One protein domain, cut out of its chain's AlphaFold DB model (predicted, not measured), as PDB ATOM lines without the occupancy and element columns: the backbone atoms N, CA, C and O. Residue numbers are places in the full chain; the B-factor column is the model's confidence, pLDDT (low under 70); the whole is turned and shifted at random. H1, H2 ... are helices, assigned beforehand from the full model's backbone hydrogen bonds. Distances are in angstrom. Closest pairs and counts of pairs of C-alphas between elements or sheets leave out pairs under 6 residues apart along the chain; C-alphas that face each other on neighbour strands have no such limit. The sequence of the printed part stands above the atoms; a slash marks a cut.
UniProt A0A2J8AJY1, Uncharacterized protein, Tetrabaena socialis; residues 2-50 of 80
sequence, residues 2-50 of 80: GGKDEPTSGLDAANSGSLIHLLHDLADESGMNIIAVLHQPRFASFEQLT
ATOM      1  N   GLY A   2     212.475 205.313 109.325       46.72
ATOM      2  CA  GLY A   2     213.459 205.509 108.262       46.72
ATOM      3  C   GLY A   2     214.820 205.228 108.868       46.72
ATOM      4  O   GLY A   2     215.462 206.141 109.382       46.72
ATOM      5  N   GLY A   3     215.156 203.942 108.959       42.12
ATOM      6  CA  GLY A   3     216.454 203.497 109.447       42.12
ATOM      7  C   GLY A   3     217.534 203.991 108.495       42.12
ATOM      8  O   GLY A   3     217.411 203.849 107.282       42.12
ATOM      9  N   LYS A   4     218.563 204.636 109.044       49.53
ATOM     10  CA  LYS A   4     219.811 204.888 108.329       49.53
ATOM     11  C   LYS A   4     220.528 203.544 108.197       49.53
ATOM     12  O   LYS A   4     221.203 203.136 109.134       49.53
ATOM     13  N   ASP A   5     220.368 202.895 107.049       48.62
ATOM     14  CA  ASP A   5     220.991 201.605 106.725       48.62
ATOM     15  C   ASP A   5     222.426 201.726 106.183       48.62
ATOM     16  O   ASP A   5     222.971 200.746 105.684       48.62
ATOM     17  N   GLU A   6     223.095 202.884 106.313       51.34
ATOM     18  CA  GLU A   6     224.466 203.013 105.805       51.34
ATOM     19  C   GLU A   6     225.474 203.754 106.698       51.34
ATOM     20  O   GLU A   6     225.170 204.827 107.245       51.34
ATOM     21  N   PRO A   7     226.723 203.231 106.769       51.72
ATOM     22  CA  PRO A   7     227.782 203.712 107.659       51.72
ATOM     23  C   PRO A   7     228.346 205.088 107.268       51.72
ATOM     24  O   PRO A   7     229.078 205.695 108.046       51.72
ATOM     25  N   THR A   8     228.011 205.611 106.086       51.34
ATOM     26  CA  THR A   8     228.564 206.864 105.544       51.34
ATOM     27  C   THR A   8     227.655 208.078 105.746       51.34
ATOM     28  O   THR A   8     228.112 209.208 105.603       51.34
ATOM     29  N   SER A   9     226.391 207.894 106.152       51.16
ATOM     30  CA  SER A   9     225.386 208.978 106.213       51.16
ATOM     31  C   SER A   9     225.620 210.044 107.302       51.16
ATOM     32  O   SER A   9     224.798 210.949 107.476       51.16
ATOM     33  N   GLY A  10     226.689 209.911 108.092       45.31
ATOM     34  CA  GLY A  10     227.104 210.862 109.131       45.31
ATOM     35  C   GLY A  10     228.574 211.279 109.048       45.31
ATOM     36  O   GLY A  10     229.039 211.994 109.930       45.31
ATOM     37  N   LEU A  11     229.306 210.834 108.023       51.34
ATOM     38  CA  LEU A  11     230.712 211.168 107.828       51.34
ATOM     39  C   LEU A  11     230.796 212.290 106.788       51.34
ATOM     40  O   LEU A  11     230.335 212.137 105.658       51.34
ATOM     41  N   ASP A  12     231.342 213.436 107.198       57.41
ATOM     42  CA  ASP A  12     231.626 214.557 106.303       57.41
ATOM     43  C   ASP A  12     232.477 214.080 105.109       57.41
ATOM     44  O   ASP A  12     233.211 213.100 105.197       57.41
ATOM     45  N   ALA A  13     232.370 214.779 103.988       51.94
ATOM     46  CA  ALA A  13     233.091 214.601 102.729       51.94
ATOM     47  C   ALA A  13     234.478 213.945 102.789       51.94
ATOM     48  O   ALA A  13     234.803 213.093 101.964       51.94
ATOM     49  N   ALA A  14     235.309 214.426 103.712       51.47
ATOM     50  CA  ALA A  14     236.694 214.014 103.879       51.47
ATOM     51  C   ALA A  14     236.805 212.629 104.532       51.47
ATOM     52  O   ALA A  14     237.713 211.861 104.228       51.47
ATOM     53  N   ASN A  15     235.846 212.279 105.384       62.81
ATOM     54  CA  ASN A  15     235.849 211.041 106.145       62.81
ATOM     55  C   ASN A  15     235.425 209.828 105.308       62.81
ATOM     56  O   ASN A  15     235.846 208.715 105.614       62.81
ATOM     57  N   SER A  16     234.616 210.004 104.257       68.38
ATOM     58  CA  SER A  16     234.216 208.879 103.400       68.38
ATOM     59  C   SER A  16     235.375 208.352 102.550       68.38
ATOM     60  O   SER A  16     235.476 207.145 102.354       68.38
ATOM     61  N   GLY A  17     236.278 209.223 102.089       74.94
ATOM     62  CA  GLY A  17     237.503 208.815 101.394       74.94
ATOM     63  C   GLY A  17     238.432 208.007 102.301       74.94
ATOM     64  O   GLY A  17     238.818 206.899 101.944       74.94
ATOM     65  N   SER A  18     238.708 208.517 103.505       81.81
ATOM     66  CA  SER A  18     239.538 207.819 104.496       81.81
ATOM     67  C   SER A  18     238.942 206.482 104.940       81.81
ATOM     68  O   SER A  18     239.687 205.545 105.200       81.81
ATOM     69  N   LEU A  19     237.610 206.370 105.006       83.50
ATOM     70  CA  LEU A  19     236.943 205.104 105.315       83.50
ATOM     71  C   LEU A  19     237.171 204.061 104.217       83.50
ATOM     72  O   LEU A  19     237.497 202.923 104.532       83.50
ATOM     73  N   ILE A  20     237.000 204.429 102.944       86.38
ATOM     74  CA  ILE A  20     237.234 203.501 101.829       86.38
ATOM     75  C   ILE A  20     238.702 203.077 101.780       86.38
ATOM     76  O   ILE A  20     238.971 201.892 101.616       86.38
ATOM     77  N   HIS A  21     239.627 204.010 102.005       87.19
ATOM     78  CA  HIS A  21     241.050 203.700 102.082       87.19
ATOM     79  C   HIS A  21     241.361 202.713 103.217       87.19
ATOM     80  O   HIS A  21     241.978 201.685 102.975       87.19
ATOM     81  N   LEU A  22     240.826 202.948 104.420       89.12
ATOM     82  CA  LEU A  22     240.980 202.029 105.551       89.12
ATOM     83  C   LEU A  22     240.424 200.629 105.249       89.12
ATOM     84  O   LEU A  22     241.010 199.627 105.648       89.12
ATOM     85  N   LEU A  23     239.275 200.548 104.571       90.06
ATOM     86  CA  LEU A  23     238.702 199.266 104.164       90.06
ATOM     87  C   LEU A  23     239.581 198.570 103.120       90.06
ATOM     88  O   LEU A  23     239.727 197.353 103.176       90.06
ATOM     89  N   HIS A  24     240.183 199.322 102.199       89.38
ATOM     90  CA  HIS A  24     241.124 198.781 101.223       89.38
ATOM     91  C   HIS A  24     242.363 198.197 101.911       89.38
ATOM     92  O   HIS A  24     242.686 197.033 101.691       89.38
ATOM     93  N   ASP A  25     242.993 198.961 102.805       91.38
ATOM     94  CA  ASP A  25     244.167 198.516 103.562       91.38
ATOM     95  C   ASP A  25     243.842 197.265 104.390       91.38
ATOM     96  O   ASP A  25     244.588 196.289 104.380       91.38
ATOM     97  N   LEU A  26     242.674 197.238 105.043       91.75
ATOM     98  CA  LEU A  26     242.232 196.071 105.801       91.75
ATOM     99  C   LEU A  26     242.048 194.840 104.905       91.75
ATOM    100  O   LEU A  26     242.432 193.741 105.305       91.75
ATOM    101  N   ALA A  27     241.446 194.997 103.724       92.25
ATOM    102  CA  ALA A  27     241.263 193.900 102.778       92.25
ATOM    103  C   ALA A  27     242.616 193.326 102.325       92.25
ATOM    104  O   ALA A  27     242.790 192.105 102.337       92.25
ATOM    105  N   ASP A  28     243.578 194.197 102.014       91.62
ATOM    106  CA  ASP A  28     244.920 193.819 101.569       91.62
ATOM    107  C   ASP A  28     245.728 193.128 102.676       91.62
ATOM    108  O   ASP A  28     246.316 192.069 102.451       91.62
ATOM    109  N   GLU A  29     245.731 193.686 103.890       95.19
ATOM    110  CA  GLU A  29     246.499 193.155 105.023       95.19
ATOM    111  C   GLU A  29     245.940 191.828 105.550       95.19
ATOM    112  O   GLU A  29     246.697 190.937 105.943       95.19
ATOM    113  N   SER A  30     244.612 191.681 105.574       93.06
ATOM    114  CA  SER A  30     243.946 190.494 106.127       93.06
ATOM    115  C   SER A  30     243.628 189.415 105.088       93.06
ATOM    116  O   SER A  30     243.252 188.301 105.461       93.06
ATOM    117  N   GLY A  31     243.755 189.723 103.791       92.00
ATOM    118  CA  GLY A  31     243.326 188.850 102.696       92.00
ATOM    119  C   GLY A  31     241.807 188.642 102.642       92.00
ATOM    120  O   GLY A  31     241.335 187.646 102.086       92.00
ATOM    121  N   MET A  32     241.030 189.537 103.259       92.31
ATOM    122  CA  MET A  32     239.573 189.451 103.306       92.31
ATOM    123  C   MET A  32     238.926 190.096 102.084       92.31
ATOM    124  O   MET A  32     239.317 191.170 101.639       92.31
ATOM    125  N   ASN A  33     237.839 189.489 101.603       92.25
ATOM    126  CA  ASN A  33     236.952 190.156 100.658       92.25
ATOM    127  C   ASN A  33     235.971 191.060 101.416       92.25
ATOM    128  O   ASN A  33     235.198 190.574 102.247       92.25
ATOM    129  N   ILE A  34     235.988 192.356 101.113       92.19
ATOM    130  CA  ILE A  34     235.092 193.344 101.712       92.19
ATOM    131  C   ILE A  34     234.066 193.784 100.671       92.19
ATOM    132  O   ILE A  34     234.409 194.277  99.600       92.19
ATOM    133  N   ILE A  35     232.786 193.634 101.018       92.25
ATOM    134  CA  ILE A  35     231.655 194.078 100.202       92.25
ATOM    135  C   ILE A  35     230.922 195.167 100.979       92.25
ATOM    136  O   ILE A  35     230.517 194.952 102.121       92.25
ATOM    137  N   ALA A  36     230.743 196.328 100.353       88.81
ATOM    138  CA  ALA A  36     230.044 197.465 100.936       88.81
ATOM    139  C   ALA A  36     228.995 198.015  99.963       88.81
ATOM    140  O   ALA A  36     229.185 197.991  98.747       88.81
ATOM    141  N   VAL A  37     227.897 198.530 100.517       88.50
ATOM    142  CA  VAL A  37     226.881 199.288  99.775       88.50
ATOM    143  C   VAL A  37     227.127 200.774 100.028       88.50
ATOM    144  O   VAL A  37     227.391 201.175 101.163       88.50
ATOM    145  N   LEU A  38     227.117 201.564  98.952       84.88
ATOM    146  CA  LEU A  38     227.330 203.007  98.980       84.88
ATOM    147  C   LEU A  38     226.106 203.695  98.358       84.88
ATOM    148  O   LEU A  38     225.917 203.623  97.145       84.88
ATOM    149  N   HIS A  39     225.297 204.400  99.148       75.31
ATOM    150  CA  HIS A  39     224.080 205.057  98.668       75.31
ATOM    151  C   HIS A  39     224.385 206.275  97.798       75.31
ATOM    152  O   HIS A  39     223.591 206.588  96.914       75.31
ATOM    153  N   GLN A  40     225.504 206.973  98.020       75.94
ATOM    154  CA  GLN A  40     225.914 208.154  97.244       75.94
ATOM    155  C   GLN A  40     227.446 208.315  97.264       75.94
ATOM    156  O   GLN A  40     227.970 209.173  97.984       75.94
ATOM    157  N   PRO A  41     228.206 207.481  96.527       79.88
ATOM    158  CA  PRO A  41     229.655 207.607  96.496       79.88
ATOM    159  C   PRO A  41     230.055 208.936  95.855       79.88
ATOM    160  O   PRO A  41     229.560 209.321  94.795       79.88
ATOM    161  N   ARG A  42     230.995 209.638  96.485       83.06
ATOM    162  CA  ARG A  42     231.707 210.729  95.813       83.06
ATOM    163  C   ARG A  42     232.681 210.139  94.805       83.06
ATOM    164  O   ARG A  42     233.134 209.012  94.983       83.06
ATOM    165  N   PHE A  43     233.072 210.936  93.816       83.69
ATOM    166  CA  PHE A  43     234.040 210.528  92.796       83.69
ATOM    167  C   PHE A  43     235.320 209.919  93.397       83.69
ATOM    168  O   PHE A  43     235.702 208.816  93.031       83.69
ATOM    169  N   ALA A  44     235.891 210.557  94.425       82.00
ATOM    170  CA  ALA A  44     237.086 210.055  95.106       82.00
ATOM    171  C   ALA A  44     236.901 208.668  95.755       82.00
ATOM    172  O   ALA A  44     237.843 207.886  95.802       82.00
ATOM    173  N   SER A  45     235.710 208.354  96.274       83.75
ATOM    174  CA  SER A  45     235.402 207.022  96.815       83.75
ATOM    175  C   SER A  45     235.137 206.015  95.696       83.75
ATOM    176  O   SER A  45     235.510 204.858  95.822       83.75
ATOM    177  N   PHE A  46     234.501 206.456  94.607       86.81
ATOM    178  CA  PHE A  46     234.199 205.631  93.440       86.81
ATOM    179  C   PHE A  46     235.469 205.145  92.729       86.81
ATOM    180  O   PHE A  46     235.556 203.970  92.387       86.81
ATOM    181  N   GLU A  47     236.467 206.017  92.556       85.25
ATOM    182  CA  GLU A  47     237.746 205.668  91.916       85.25
ATOM    183  C   GLU A  47     238.599 204.686  92.730       85.25
ATOM    184  O   GLU A  47     239.450 204.006  92.167       85.25
ATOM    185  N   GLN A  48     238.370 204.584  94.041       86.38
ATOM    186  CA  GLN A  48     239.094 203.655  94.916       86.38
ATOM    187  C   GLN A  48     238.497 202.239  94.927       86.38
ATOM    188  O   GLN A  48     239.061 201.337  95.543       86.38
ATOM    189  N   LEU A  49     237.348 202.022  94.282       89.38
ATOM    190  CA  LEU A  49     236.725 200.703  94.233       89.38
ATOM    191  C   LEU A  49     237.495 199.778  93.285       89.38
ATOM    192  O   LEU A  49     237.801 200.123  92.148       89.38
ATOM    193  N   THR A  50     237.730 198.545  93.719       91.56
ATOM    194  CA  THR A  50     238.362 197.511  92.884       91.56
ATOM    195  C   THR A  50     237.347 196.774  92.006       91.56
ATOM    196  O   THR A  50     237.674 196.300  90.917       91.56
TER     197      THR A  50
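What this domain is: This is residues 2 to 50 of the 80 residues of an uncharacterized protein of Tetrabaena socialis (UniProt A0A2J8AJY1). What shape is this? After an unnamed stretch, residues 2 to 12, comes one long helix, H1; residues 31 to 42 then fold back to a short helix, H2, which packs on residues 16 to 20 of H1. What is it made of? The printed part has 49 residues with two named helices, H1 then H2, and no named strand: all helix, with 22 residues in named elements, under half. How compact is it? It is only just compact, close to loose, with a radius of gyration of the C-alphas of 11.2 A, and elongated, spanning 34 by 22 by 15 A.

How they stand to each other: Where do the helices meet? H1, residues 13 to 30, touches H2, residues 43 to 46, with residues 16 to 20 alone; the closest C-alphas, of Gly 17 and Ser 45, are 5.3 A apart. What of their backbones? In H1, 12 of 14 O i to N i+4 pairs are within hydrogen-bond range; H2 is too short for such a pair.

Where its parts are: Where does H1 begin? C-alpha 13 is at (233.091, 214.601, 102.729), 26.7 A from C-alpha 30. Where does H2 end? C-alpha 46 is at (234.199, 205.631, 93.440), 4.9 A from C-alpha 43.

The domain as a whole: How far does it reach? The C-alphas farthest apart, of Gly 2 and Glu 29, are 35.4 A apart. Is it unbroken? The printed part has no cut, and H1 to H2 is a long link. Where is confidence low? In this model, residues 2 to 16 have pLDDT under 70.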